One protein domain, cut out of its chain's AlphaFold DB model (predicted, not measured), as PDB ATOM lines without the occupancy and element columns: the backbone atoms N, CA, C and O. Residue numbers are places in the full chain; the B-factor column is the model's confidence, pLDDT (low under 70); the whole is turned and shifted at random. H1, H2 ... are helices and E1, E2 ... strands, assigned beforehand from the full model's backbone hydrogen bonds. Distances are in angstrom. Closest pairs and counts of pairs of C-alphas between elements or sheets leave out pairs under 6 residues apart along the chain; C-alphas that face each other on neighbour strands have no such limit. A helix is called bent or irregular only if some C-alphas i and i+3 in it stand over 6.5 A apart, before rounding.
ATOM      1  N   SER A 123      30.034   8.179  59.069       53.12
ATOM      2  CA  SER A 123      30.351   6.760  58.839       53.12
ATOM      3  C   SER A 123      29.092   5.889  58.709       53.12
ATOM      4  O   SER A 123      28.996   5.073  57.787       53.12
ATOM      5  N   ILE A 124      28.102   6.120  59.578       52.38
ATOM      6  CA  ILE A 124      26.813   5.420  59.607       52.38
ATOM      7  C   ILE A 124      26.063   5.691  58.303       52.38
ATOM      8  O   ILE A 124      25.708   4.741  57.604       52.38
ATOM      9  N   HIS A 125      25.922   6.965  57.909       57.25
ATOM     10  CA  HIS A 125      25.292   7.348  56.638       57.25
ATOM     11  C   HIS A 125      25.959   6.652  55.426       57.25
ATOM     12  O   HIS A 125      25.257   6.226  54.507       57.25
ATOM     13  N   ARG A 126      27.289   6.443  55.427       69.12
ATOM     14  CA  ARG A 126      28.011   5.744  54.340       69.12
ATOM     15  C   ARG A 126      27.734   4.237  54.285       69.12
ATOM     16  O   ARG A 126      27.457   3.716  53.203       69.12
ATOM     17  N   GLU A 127      27.808   3.519  55.407       57.66
ATOM     18  CA  GLU A 127      27.529   2.067  55.437       57.66
ATOM     19  C   GLU A 127      26.058   1.776  55.097       57.66
ATOM     20  O   GLU A 127      25.723   0.816  54.398       57.66
ATOM     21  N   PHE A 128      25.186   2.664  55.549       62.75
ATOM     22  CA  PHE A 128      23.761   2.659  55.291       62.75
ATOM     23  C   PHE A 128      23.428   2.976  53.821       62.75
ATOM     24  O   PHE A 128      22.617   2.262  53.222       62.75
ATOM     25  N   LYS A 129      24.136   3.934  53.193       71.06
ATOM     26  CA  LYS A 129      24.085   4.165  51.739       71.06
ATOM     27  C   LYS A 129      24.478   2.894  50.972       71.06
ATOM     28  O   LYS A 129      23.652   2.372  50.219       71.06
ATOM     29  N   LYS A 130      25.674   2.345  51.238       72.94
ATOM     30  CA  LYS A 130      26.234   1.180  50.522       72.94
ATOM     31  C   LYS A 130      25.272  -0.005  50.445       72.94
ATOM     32  O   LYS A 130      25.309  -0.780  49.494       72.94
ATOM     33  N   LYS A 131      24.463  -0.222  51.483       61.66
ATOM     34  CA  LYS A 131      23.853  -1.534  51.666       61.66
ATOM     35  C   LYS A 131      22.367  -1.681  51.293       61.66
ATOM     36  O   LYS A 131      22.058  -2.807  50.938       61.66
ATOM     37  N   PHE A 132      21.416  -0.745  51.536       61.44
ATOM     38  CA  PHE A 132      19.937  -1.071  51.444       61.44
ATOM     39  C   PHE A 132      19.345  -0.416  50.145       61.44
ATOM     40  O   PHE A 132      18.187  -0.668  49.843       61.44
ATOM     41  N   SER A 133      20.109   0.390  49.359       72.56
ATOM     42  CA  SER A 133      19.817   0.749  47.932       72.56
ATOM     43  C   SER A 133      20.987   1.316  47.070       72.56
ATOM     44  O   SER A 133      20.738   1.959  46.058       72.56
ATOM     45  N   ASP A 134      22.263   1.022  47.386       79.50
ATOM     46  CA  ASP A 134      23.266   0.715  46.321       79.50
ATOM     47  C   ASP A 134      23.279  -0.814  46.041       79.50
ATOM     48  O   ASP A 134      24.111  -1.352  45.318       79.50
ATOM     49  N   ASN A 135      22.352  -1.535  46.673       81.38
ATOM     50  CA  ASN A 135      22.167  -2.977  46.658       81.38
ATOM     51  C   ASN A 135      20.705  -3.211  46.262       81.38
ATOM     52  O   ASN A 135      19.816  -2.821  47.030       81.38
ATOM     53  N   PRO A 136      20.431  -3.757  45.074       84.12
ATOM     54  CA  PRO A 136      19.066  -3.902  44.600       84.12
ATOM     55  C   PRO A 136      18.302  -4.980  45.393       84.12
ATOM     56  O   PRO A 136      18.864  -5.985  45.842       84.12
ATOM     57  N   PHE A 137      17.006  -4.731  45.589       82.31
ATOM     58  CA  PHE A 137      16.052  -5.634  46.236       82.31
ATOM     59  C   PHE A 137      15.276  -6.442  45.188       82.31
ATOM     60  O   PHE A 137      15.120  -5.986  44.060       82.31
ATOM     61  N   GLY A 138      14.755  -7.608  45.580       82.50
ATOM     62  CA  GLY A 138      13.922  -8.460  44.725       82.50
ATOM     63  C   GLY A 138      14.625  -9.720  44.212       82.50
ATOM     64  O   GLY A 138      14.093 -10.395  43.339       82.50
ATOM     65  N   PHE A 139      15.797 -10.062  44.753       88.25
ATOM     66  CA  PHE A 139      16.522 -11.277  44.373       88.25
ATOM     67  C   PHE A 139      15.925 -12.487  45.089       88.25
ATOM     68  O   PHE A 139      15.734 -12.462  46.305       88.25
ATOM     69  N   VAL A 140      15.638 -13.546  44.339       90.75
ATOM     70  CA  VAL A 140      15.014 -14.767  44.858       90.75
ATOM     71  C   VAL A 140      16.068 -15.674  45.499       90.75
ATOM     72  O   VAL A 140      17.134 -15.903  44.936       90.75
ATOM     73  N   CYS A 141      15.767 -16.222  46.677       91.94
ATOM     74  CA  CYS A 141      16.525 -17.338  47.243       91.94
ATOM     75  C   CYS A 141      16.098 -18.644  46.566       91.94
ATOM     76  O   CYS A 141      14.974 -19.097  46.792       91.94
ATOM     77  N   TYR A 142      17.007 -19.285  45.828       91.00
ATOM     78  CA  TYR A 142      16.743 -20.496  45.038       91.00
ATOM     79  C   TYR A 142      15.977 -21.590  45.814       91.00
ATOM     80  O   TYR A 142      15.003 -22.150  45.318       91.00
ATOM     81  N   LEU A 143      16.347 -21.837  47.079       90.25
ATOM     82  CA  LEU A 143      15.729 -22.887  47.896       90.25
ATOM     83  C   LEU A 143      14.341 -22.555  48.466       90.25
ATOM     84  O   LEU A 143      13.574 -23.478  48.726       90.25
ATOM     85  N   CYS A 144      14.021 -21.289  48.748       90.44
ATOM     86  CA  CYS A 144      12.791 -20.931  49.477       90.44
ATOM     87  C   CYS A 144      11.918 -19.872  48.803       90.44
ATOM     88  O   CYS A 144      11.004 -19.368  49.449       90.44
ATOM     89  N   ASP A 145      12.211 -19.523  47.547       90.06
ATOM     90  CA  ASP A 145      11.448 -18.617  46.667       90.06
ATOM     91  C   ASP A 145      11.306 -17.157  47.171       90.06
ATOM     92  O   ASP A 145      10.879 -16.264  46.444       90.06
ATOM     93  N   ARG A 146      11.698 -16.870  48.419       89.44
ATOM     94  CA  ARG A 146      11.563 -15.553  49.064       89.44
ATOM     95  C   ARG A 146      12.494 -14.508  48.458       89.44
ATOM     96  O   ARG A 146      13.635 -14.814  48.118       89.44
ATOM     97  N   LEU A 147      12.023 -13.262  48.461       88.31
ATOM     98  CA  LEU A 147      12.761 -12.072  48.036       88.31
ATOM     99  C   LEU A 147      13.748 -11.578  49.109       88.31
ATOM    100  O   LEU A 147      13.408 -11.478  50.291       88.31
ATOM    101  N   TRP A 148      14.948 -11.204  48.666       90.25
ATOM    102  CA  TRP A 148      16.049 -10.650  49.456       90.25
ATOM    103  C   TRP A 148      16.720  -9.482  48.712       90.25
ATOM    104  O   TRP A 148      16.404  -9.176  47.558       90.25
ATOM    105  N   PHE A 149      17.671  -8.822  49.374       87.94
ATOM    106  CA  PHE A 149      18.656  -7.981  48.695       87.94
ATOM    107  C   PHE A 149      19.802  -8.841  48.149       87.94
ATOM    108  O   PHE A 149      20.163  -9.839  48.778       87.94
ATOM    109  N   LYS A 150      20.434  -8.419  47.045       88.75
ATOM    110  CA  LYS A 150      21.546  -9.158  46.413       88.75
ATOM    111  C   LYS A 150      22.653  -9.539  47.412       88.75
ATOM    112  O   LYS A 150      23.057 -10.693  47.456       88.75
ATOM    113  N   ASN A 151      23.074  -8.609  48.277       89.56
ATOM    114  CA  ASN A 151      24.146  -8.843  49.266       89.56
ATOM    115  C   ASN A 151      23.741  -9.662  50.521       89.56
ATOM    116  O   ASN A 151      24.585  -9.869  51.398       89.56
ATOM    117  N   ASP A 152      22.474 -10.075  50.662       89.12
ATOM    118  CA  ASP A 152      22.014 -10.968  51.746       89.12
ATOM    119  C   ASP A 152      21.845 -12.431  51.286       89.12
ATOM    120  O   ASP A 152      21.613 -13.329  52.107       89.12
ATOM    121  N   LEU A 153      22.006 -12.675  49.983       92.81
ATOM    122  CA  LEU A 153      22.196 -13.998  49.405       92.81
ATOM    123  C   LEU A 153      23.692 -14.348  49.363       92.81
ATOM    124  O   LEU A 153      24.561 -13.479  49.309       92.81
ATOM    125  N   THR A 154      23.984 -15.643  49.392       92.06
ATOM    126  CA  THR A 154      25.331 -16.216  49.296       92.06
ATOM    127  C   THR A 154      25.315 -17.372  48.311       92.06
ATOM    128  O   THR A 154      24.368 -18.163  48.341       92.06
ATOM    129  N   SER A 155      26.367 -17.513  47.507       89.25
ATOM    130  CA  SER A 155      26.600 -18.732  46.730       89.25
ATOM    131  C   SER A 155      26.707 -19.957  47.660       89.25
ATOM    132  O   SER A 155      27.187 -19.825  48.795       89.25
ATOM    133  N   PRO A 156      26.219 -21.130  47.226       83.25
ATOM    134  CA  PRO A 156      26.246 -22.370  47.993       83.25
ATOM    135  C   PRO A 156      27.673 -22.929  48.125       83.25
ATOM    136  O   PRO A 156      28.492 -22.789  47.223       83.25
ATOM    137  N   ASN A 157      27.972 -23.588  49.245       81.75
ATOM    138  CA  ASN A 157      29.199 -24.376  49.408       81.75
ATOM    139  C   ASN A 157      29.050 -25.727  48.673       81.75
ATOM    140  O   ASN A 157      27.995 -26.354  48.764       81.75
ATOM    141  N   GLN A 158      30.108 -26.191  48.004       78.44
ATOM    142  CA  GLN A 158      30.167 -27.471  47.277       78.44
ATOM    143  C   GLN A 158      29.703 -28.674  48.124       78.44
ATOM    144  O   GLN A 158      29.037 -29.569  47.613       78.44
ATOM    145  N   ASN A 159      29.944 -28.663  49.441       78.62
ATOM    146  CA  ASN A 159      29.634 -29.768  50.367       78.62
ATOM    147  C   ASN A 159      28.136 -30.132  50.526       78.62
ATOM    148  O   ASN A 159      27.801 -30.972  51.364       78.62
ATOM    149  N   TYR A 160      27.222 -29.490  49.797       81.06
ATOM    150  CA  TYR A 160      25.808 -29.876  49.724       81.06
ATOM    151  C   TYR A 160      25.233 -29.791  48.295       81.06
ATOM    152  O   TYR A 160      24.026 -29.635  48.114       81.06
ATOM    153  N   GLU A 161      26.093 -29.933  47.283       79.94
ATOM    154  CA  GLU A 161      25.709 -30.113  45.877       79.94
ATOM    155  C   GLU A 161      24.763 -31.313  45.686       79.94
ATOM    156  O   GLU A 161      23.703 -31.172  45.085       79.94
ATOM    157  N   GLU A 162      25.067 -32.459  46.295       82.62
ATOM    158  CA  GLU A 162      24.226 -33.669  46.279       82.62
ATOM    159  C   GLU A 162      22.801 -33.421  46.827       82.62
ATOM    160  O   GLU A 162      21.801 -33.815  46.221       82.62
ATOM    161  N   LEU A 163      22.683 -32.670  47.930       83.88
ATOM    162  CA  LEU A 163      21.392 -32.275  48.515       83.88
ATOM    163  C   LEU A 163      20.606 -31.281  47.642       83.88
ATOM    164  O   LEU A 163      19.391 -31.169  47.801       83.88
ATOM    165  N   LEU A 164      21.277 -30.546  46.751       84.06
ATOM    166  CA  LEU A 164      20.642 -29.630  45.801       84.06
ATOM    167  C   LEU A 164      20.250 -30.354  44.503       84.06
ATOM    168  O   LEU A 164      19.128 -30.165  44.048       84.06
ATOM    169  N   ARG A 165      21.075 -31.289  44.009       85.38
ATOM    170  CA  ARG A 165      20.716 -32.237  42.932       85.38
ATOM    171  C   ARG A 165      19.514 -33.124  43.299       85.38
ATOM    172  O   ARG A 165      18.755 -33.527  42.429       85.38
ATOM    173  N   THR A 166      19.291 -33.372  44.594       84.31
ATOM    174  CA  THR A 166      18.079 -34.044  45.119       84.31
ATOM    175  C   THR A 166      16.805 -33.187  44.973       84.31
ATOM    176  O   THR A 166      15.698 -33.721  44.961       84.31
ATOM    177  N   VAL A 167      16.938 -31.858  44.883       82.31
ATOM    178  CA  VAL A 167      15.821 -30.911  44.697       82.31
ATOM    179  C   VAL A 167      15.549 -30.638  43.217       82.31
ATOM    180  O   VAL A 167      14.391 -30.457  42.840       82.31
ATOM    181  N   ASP A 168      16.607 -30.576  42.413       83.81
ATOM    182  CA  ASP A 168      16.598 -30.197  41.000       83.81
ATOM    183  C   ASP A 168      17.835 -30.836  40.328       83.81
ATOM    184  O   ASP A 168      18.955 -30.393  40.594       83.81
ATOM    185  N   PRO A 169      17.690 -31.927  39.548       83.62
ATOM    186  CA  PRO A 169      18.834 -32.703  39.052       83.62
ATOM    187  C   PRO A 169      19.789 -31.924  38.141       83.62
ATOM    188  O   PRO A 169      20.999 -32.160  38.187       83.62
ATOM    189  N   ASP A 170      19.254 -30.979  37.364       83.81
ATOM    190  CA  ASP A 170      19.960 -30.234  36.311       83.81
ATOM    191  C   ASP A 170      20.475 -28.859  36.794       83.81
ATOM    192  O   ASP A 170      20.723 -27.945  36.005       83.81
ATOM    193  N   VAL A 171      20.616 -28.682  38.113       82.12
ATOM    194  CA  VAL A 171      20.949 -27.391  38.728       82.12
ATOM    195  C   VAL A 171      22.382 -26.915  38.431       82.12
ATOM    196  O   VAL A 171      23.373 -27.506  38.861       82.12
ATOM    197  N   ASP A 172      22.498 -25.759  37.771       84.31
ATOM    198  CA  ASP A 172      23.761 -25.029  37.615       84.31
ATOM    199  C   ASP A 172      24.140 -24.292  38.913       84.31
ATOM    200  O   ASP A 172      23.568 -23.264  39.287       84.31
ATOM    201  N   PHE A 173      25.167 -24.798  39.596       80.31
ATOM    202  CA  PHE A 173      25.679 -24.236  40.846       80.31
ATOM    203  C   PHE A 173      26.267 -22.824  40.730       80.31
ATOM    204  O   PHE A 173      26.374 -22.143  41.754       80.31
ATOM    205  N   THR A 174      26.625 -22.355  39.530       81.94
ATOM    206  CA  THR A 174      27.187 -21.010  39.338       81.94
ATOM    207  C   THR A 174      26.133 -19.911  39.505       81.94
ATOM    208  O   THR A 174      26.444 -18.840  40.036       81.94
ATOM    209  N   ILE A 175      24.873 -20.193  39.144       84.62
ATOM    210  CA  ILE A 175      23.739 -19.264  39.283       84.62
ATOM    211  C   ILE A 175      22.969 -19.419  40.602       84.62
ATOM    212  O   ILE A 175      22.211 -18.518  40.978       84.62
ATOM    213  N   VAL A 176      23.144 -20.526  41.337       89.62
ATOM    214  CA  VAL A 176      22.436 -20.744  42.609       89.62
ATOM    215  C   VAL A 176      22.860 -19.708  43.650       89.62
ATOM    216  O   VAL A 176      24.023 -19.581  44.029       89.62
ATOM    217  N   VAL A 177      21.867 -19.009  44.199       93.44
ATOM    218  CA  VAL A 177      22.034 -18.055  45.297       93.44
ATOM    219  C   VAL A 177      21.020 -18.342  46.403       93.44
ATOM    220  O   VAL A 177      19.810 -18.406  46.173       93.44
ATOM    221  N   ILE A 178      21.510 -18.536  47.630       93.19
ATOM    222  CA  ILE A 178      20.685 -18.920  48.785       93.19
ATOM    223  C   ILE A 178      20.820 -17.925  49.934       93.19
ATOM    224  O   ILE A 178      21.891 -17.383  50.200       93.19
ATOM    225  N   CYS A 179      19.727 -17.683  50.656       93.19
ATOM    226  CA  CYS A 179      19.744 -16.801  51.815       93.19
ATOM    227  C   CYS A 179      20.398 -17.473  53.028       93.19
ATOM    228  O   CYS A 179      20.408 -18.703  53.165       93.19
ATOM    229  N   LYS A 180      20.870 -16.648  53.971       91.69
ATOM    230  CA  LYS A 180      21.507 -17.102  55.219       91.69
ATOM    231  C   LYS A 180      20.700 -18.176  55.966       91.69
ATOM    232  O   LYS A 180      21.298 -19.086  56.530       91.69
ATOM    233  N   CYS A 181      19.368 -18.096  55.975       90.81
ATOM    234  CA  CYS A 181      18.522 -19.072  56.671       90.81
ATOM    235  C   CYS A 181      18.551 -20.459  56.008       90.81
ATOM    236  O   CYS A 181      18.663 -21.459  56.710       90.81
ATOM    237  N   CYS A 182      18.502 -20.524  54.675       90.31
ATOM    238  CA  CYS A 182      18.618 -21.781  53.931       90.31
ATOM    239  C   CYS A 182      20.027 -22.369  54.069       90.31
ATOM    240  O   CYS A 182      20.163 -23.534  54.435       90.31
ATOM    241  N   ASN A 183      21.064 -21.540  53.897       90.62
ATOM    242  CA  ASN A 183      22.463 -21.939  54.081       90.62
ATOM    243  C   ASN A 183      22.717 -22.467  55.513       90.62
ATOM    244  O   ASN A 183      23.401 -23.471  55.706       90.62
ATOM    245  N   GLN A 184      22.087 -21.868  56.534       90.00
ATOM    246  CA  GLN A 184      22.153 -22.355  57.917       90.00
ATOM    247  C   GLN A 184      21.463 -23.720  58.122       90.00
ATOM    248  O   GLN A 184      21.964 -24.517  58.916       90.00
ATOM    249  N   SER A 185      20.348 -24.012  57.443       89.44
ATOM    250  CA  SER A 185      19.727 -25.347  57.499       89.44
ATOM    251  C   SER A 185      20.613 -26.402  56.839       89.44
ATOM    252  O   SER A 185      20.929 -27.401  57.484       89.44
ATOM    253  N   LEU A 186      21.103 -26.147  55.619       88.56
ATOM    254  CA  LEU A 186      22.011 -27.066  54.924       88.56
ATOM    255  C   LEU A 186      23.267 -27.351  55.766       88.56
ATOM    256  O   LEU A 186      23.587 -28.502  56.040       88.56
ATOM    257  N   SER A 187      23.943 -26.307  56.257       85.25
ATOM    258  CA  SER A 187      25.206 -26.457  56.996       85.25
ATOM    259  C   SER A 187      25.067 -27.050  58.403       85.25
ATOM    260  O   SER A 187      25.947 -27.797  58.822       85.25
ATOM    261  N   ARG A 188      24.000 -26.733  59.159       84.50
ATOM    262  CA  ARG A 188      23.860 -27.173  60.569       84.50
ATOM    263  C   ARG A 188      22.908 -28.339  60.794       84.50
ATOM    264  O   ARG A 188      23.028 -29.008  61.812       84.50
ATOM    265  N   LYS A 189      21.943 -28.548  59.899       80.25
ATOM    266  CA  LYS A 189      20.942 -29.623  59.999       80.25
ATOM    267  C   LYS A 189      21.057 -30.656  58.878       80.25
ATOM    268  O   LYS A 189      20.357 -31.660  58.949       80.25
ATOM    269  N   LYS A 190      21.904 -30.414  57.865       85.44
ATOM    270  CA  LYS A 190      22.067 -31.262  56.670       85.44
ATOM    271  C   LYS A 190      20.733 -31.609  55.996       85.44
ATOM    272  O   LYS A 190      20.555 -32.717  55.506       85.44
ATOM    273  N   ASN A 191      19.780 -30.672  55.999       88.19
ATOM    274  CA  ASN A 191      18.445 -30.904  55.457       88.19
ATOM    275  C   ASN A 191      17.886 -29.722  54.655       88.19
ATOM    276  O   ASN A 191      18.219 -28.552  54.885       88.19
ATOM    277  N   ILE A 192      16.997 -30.052  53.718       88.56
ATOM    278  CA  ILE A 192      16.190 -29.089  52.967       88.56
ATOM    279  C   ILE A 192      15.243 -28.385  53.961       88.56
ATOM    280  O   ILE A 192      14.586 -29.060  54.759       88.56
ATOM    281  N   PRO A 193      15.145 -27.040  53.969       89.69
ATOM    282  CA  PRO A 193      14.226 -26.331  54.860       89.69
ATOM    283  C   PRO A 193      12.764 -26.739  54.623       89.69
ATOM    284  O   PRO A 193      12.325 -26.772  53.481       89.69
ATOM    285  N   ASN A 194      11.965 -26.937  55.677       87.62
ATOM    286  CA  ASN A 194      10.540 -27.282  55.530       87.62
ATOM    287  C   ASN A 194       9.788 -26.292  54.615       87.62
ATOM    288  O   ASN A 194       8.997 -26.711  53.784       87.62
ATOM    289  N   LEU A 195      10.097 -24.993  54.710       86.50
ATOM    290  CA  LEU A 195       9.517 -23.922  53.885       86.50
ATOM    291  C   LEU A 195      10.307 -23.687  52.578       86.50
ATOM    292  O   LEU A 195      10.629 -22.543  52.249       86.50
ATOM    293  N   ALA A 196      10.689 -24.765  51.891       89.69
ATOM    294  CA  ALA A 196      11.390 -24.740  50.608       89.69
ATOM    295  C   ALA A 196      10.431 -24.911  49.420       89.69
ATOM    296  O   ALA A 196       9.389 -25.559  49.546       89.69
ATOM    297  N   LYS A 197      10.843 -24.409  48.250       90.00
ATOM    298  CA  LYS A 197      10.135 -24.539  46.964       90.00
ATOM    299  C   LYS A 197       9.813 -26.005  46.630       90.00
ATOM    300  O   LYS A 197       8.706 -26.305  46.192       90.00
ATOM    301  N   PHE A 198      10.760 -26.902  46.927       87.50
ATOM    302  CA  PHE A 198      10.645 -28.363  46.821       87.50
ATOM    303  C   PHE A 198       9.434 -28.931  47.579       87.50
ATOM    304  O   PHE A 198       8.669 -29.718  47.039       87.50
ATOM    305  N   ASN A 199       9.185 -28.446  48.801       89.62
ATOM    306  CA  ASN A 199       8.076 -28.881  49.657       89.62
ATOM    307  C   ASN A 199       6.745 -28.179  49.307       89.62
ATOM    308  O   ASN A 199       5.904 -27.963  50.177       89.62
ATOM    309  N   GLY A 200       6.575 -27.733  48.059       87.56
ATOM    310  CA  GLY A 200       5.381 -27.031  47.583       87.56
ATOM    311  C   GLY A 200       5.272 -25.552  47.976       87.56
ATOM    312  O   GLY A 200       4.364 -24.880  47.490       87.56
TER     313      GLY A 200
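Overview. This is residues 123 to 200 of the 321 residues of an uncharacterized protein of Eumeta variegata (UniProt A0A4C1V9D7). A small hairpin, E1 and E2, joins a body rich in loops, with H2 and H3 nearly crosswise beyond it; at the other end residues 123 to 130 of H1 stick out. The 78 printed residues, 35 in named elements, run H1, E1, E2, H2, H3: mostly helix, one antiparallel sheet. The whole is only just loose, close to compact, with radius of gyration of the C-alphas 14.0 A, spanning 44 by 23 by 22 A.

Along the chain. E1, residues 137 to 140, is 9.3 A long; E2, 147 to 149, 7.2 A. H1, 123 to 132, begins at C-alpha (30.351, 6.760, 58.839) and is 15.0 A long, only just irregular: C-alphas 129 and 132 are 6.7 A apart. H2, 158 to 165, is 11.4 A long and irregular: C-alphas 159 and 162 are 7.8 A apart. H3, 180 to 189, 13.4 A long, ends at C-alpha (20.942, -29.623, 59.999).

Arrangement. E1 and E2 are antiparallel at 126 degrees; N 148 and O 139 are 2.8 A apart, within hydrogen-bond range. H2 and H3 are close but not clearly touching, the closest C-alphas, Tyr 160 and Leu 186, 7.0 A apart, and about perpendicular at 85 degrees. H1 is apart from both. Every O i to N i+4 pair is within range in H3, 5 of 6 in H1 and 2 of 4 in H2.

Size, cuts and confidence. The C-alphas farthest apart, Ser 123 and Pro 169, are 45.6 A apart. The printed part has no cut; the link H2 to H3 is long. Residues 123 to 128 and 131 to 132 have pLDDT under 70.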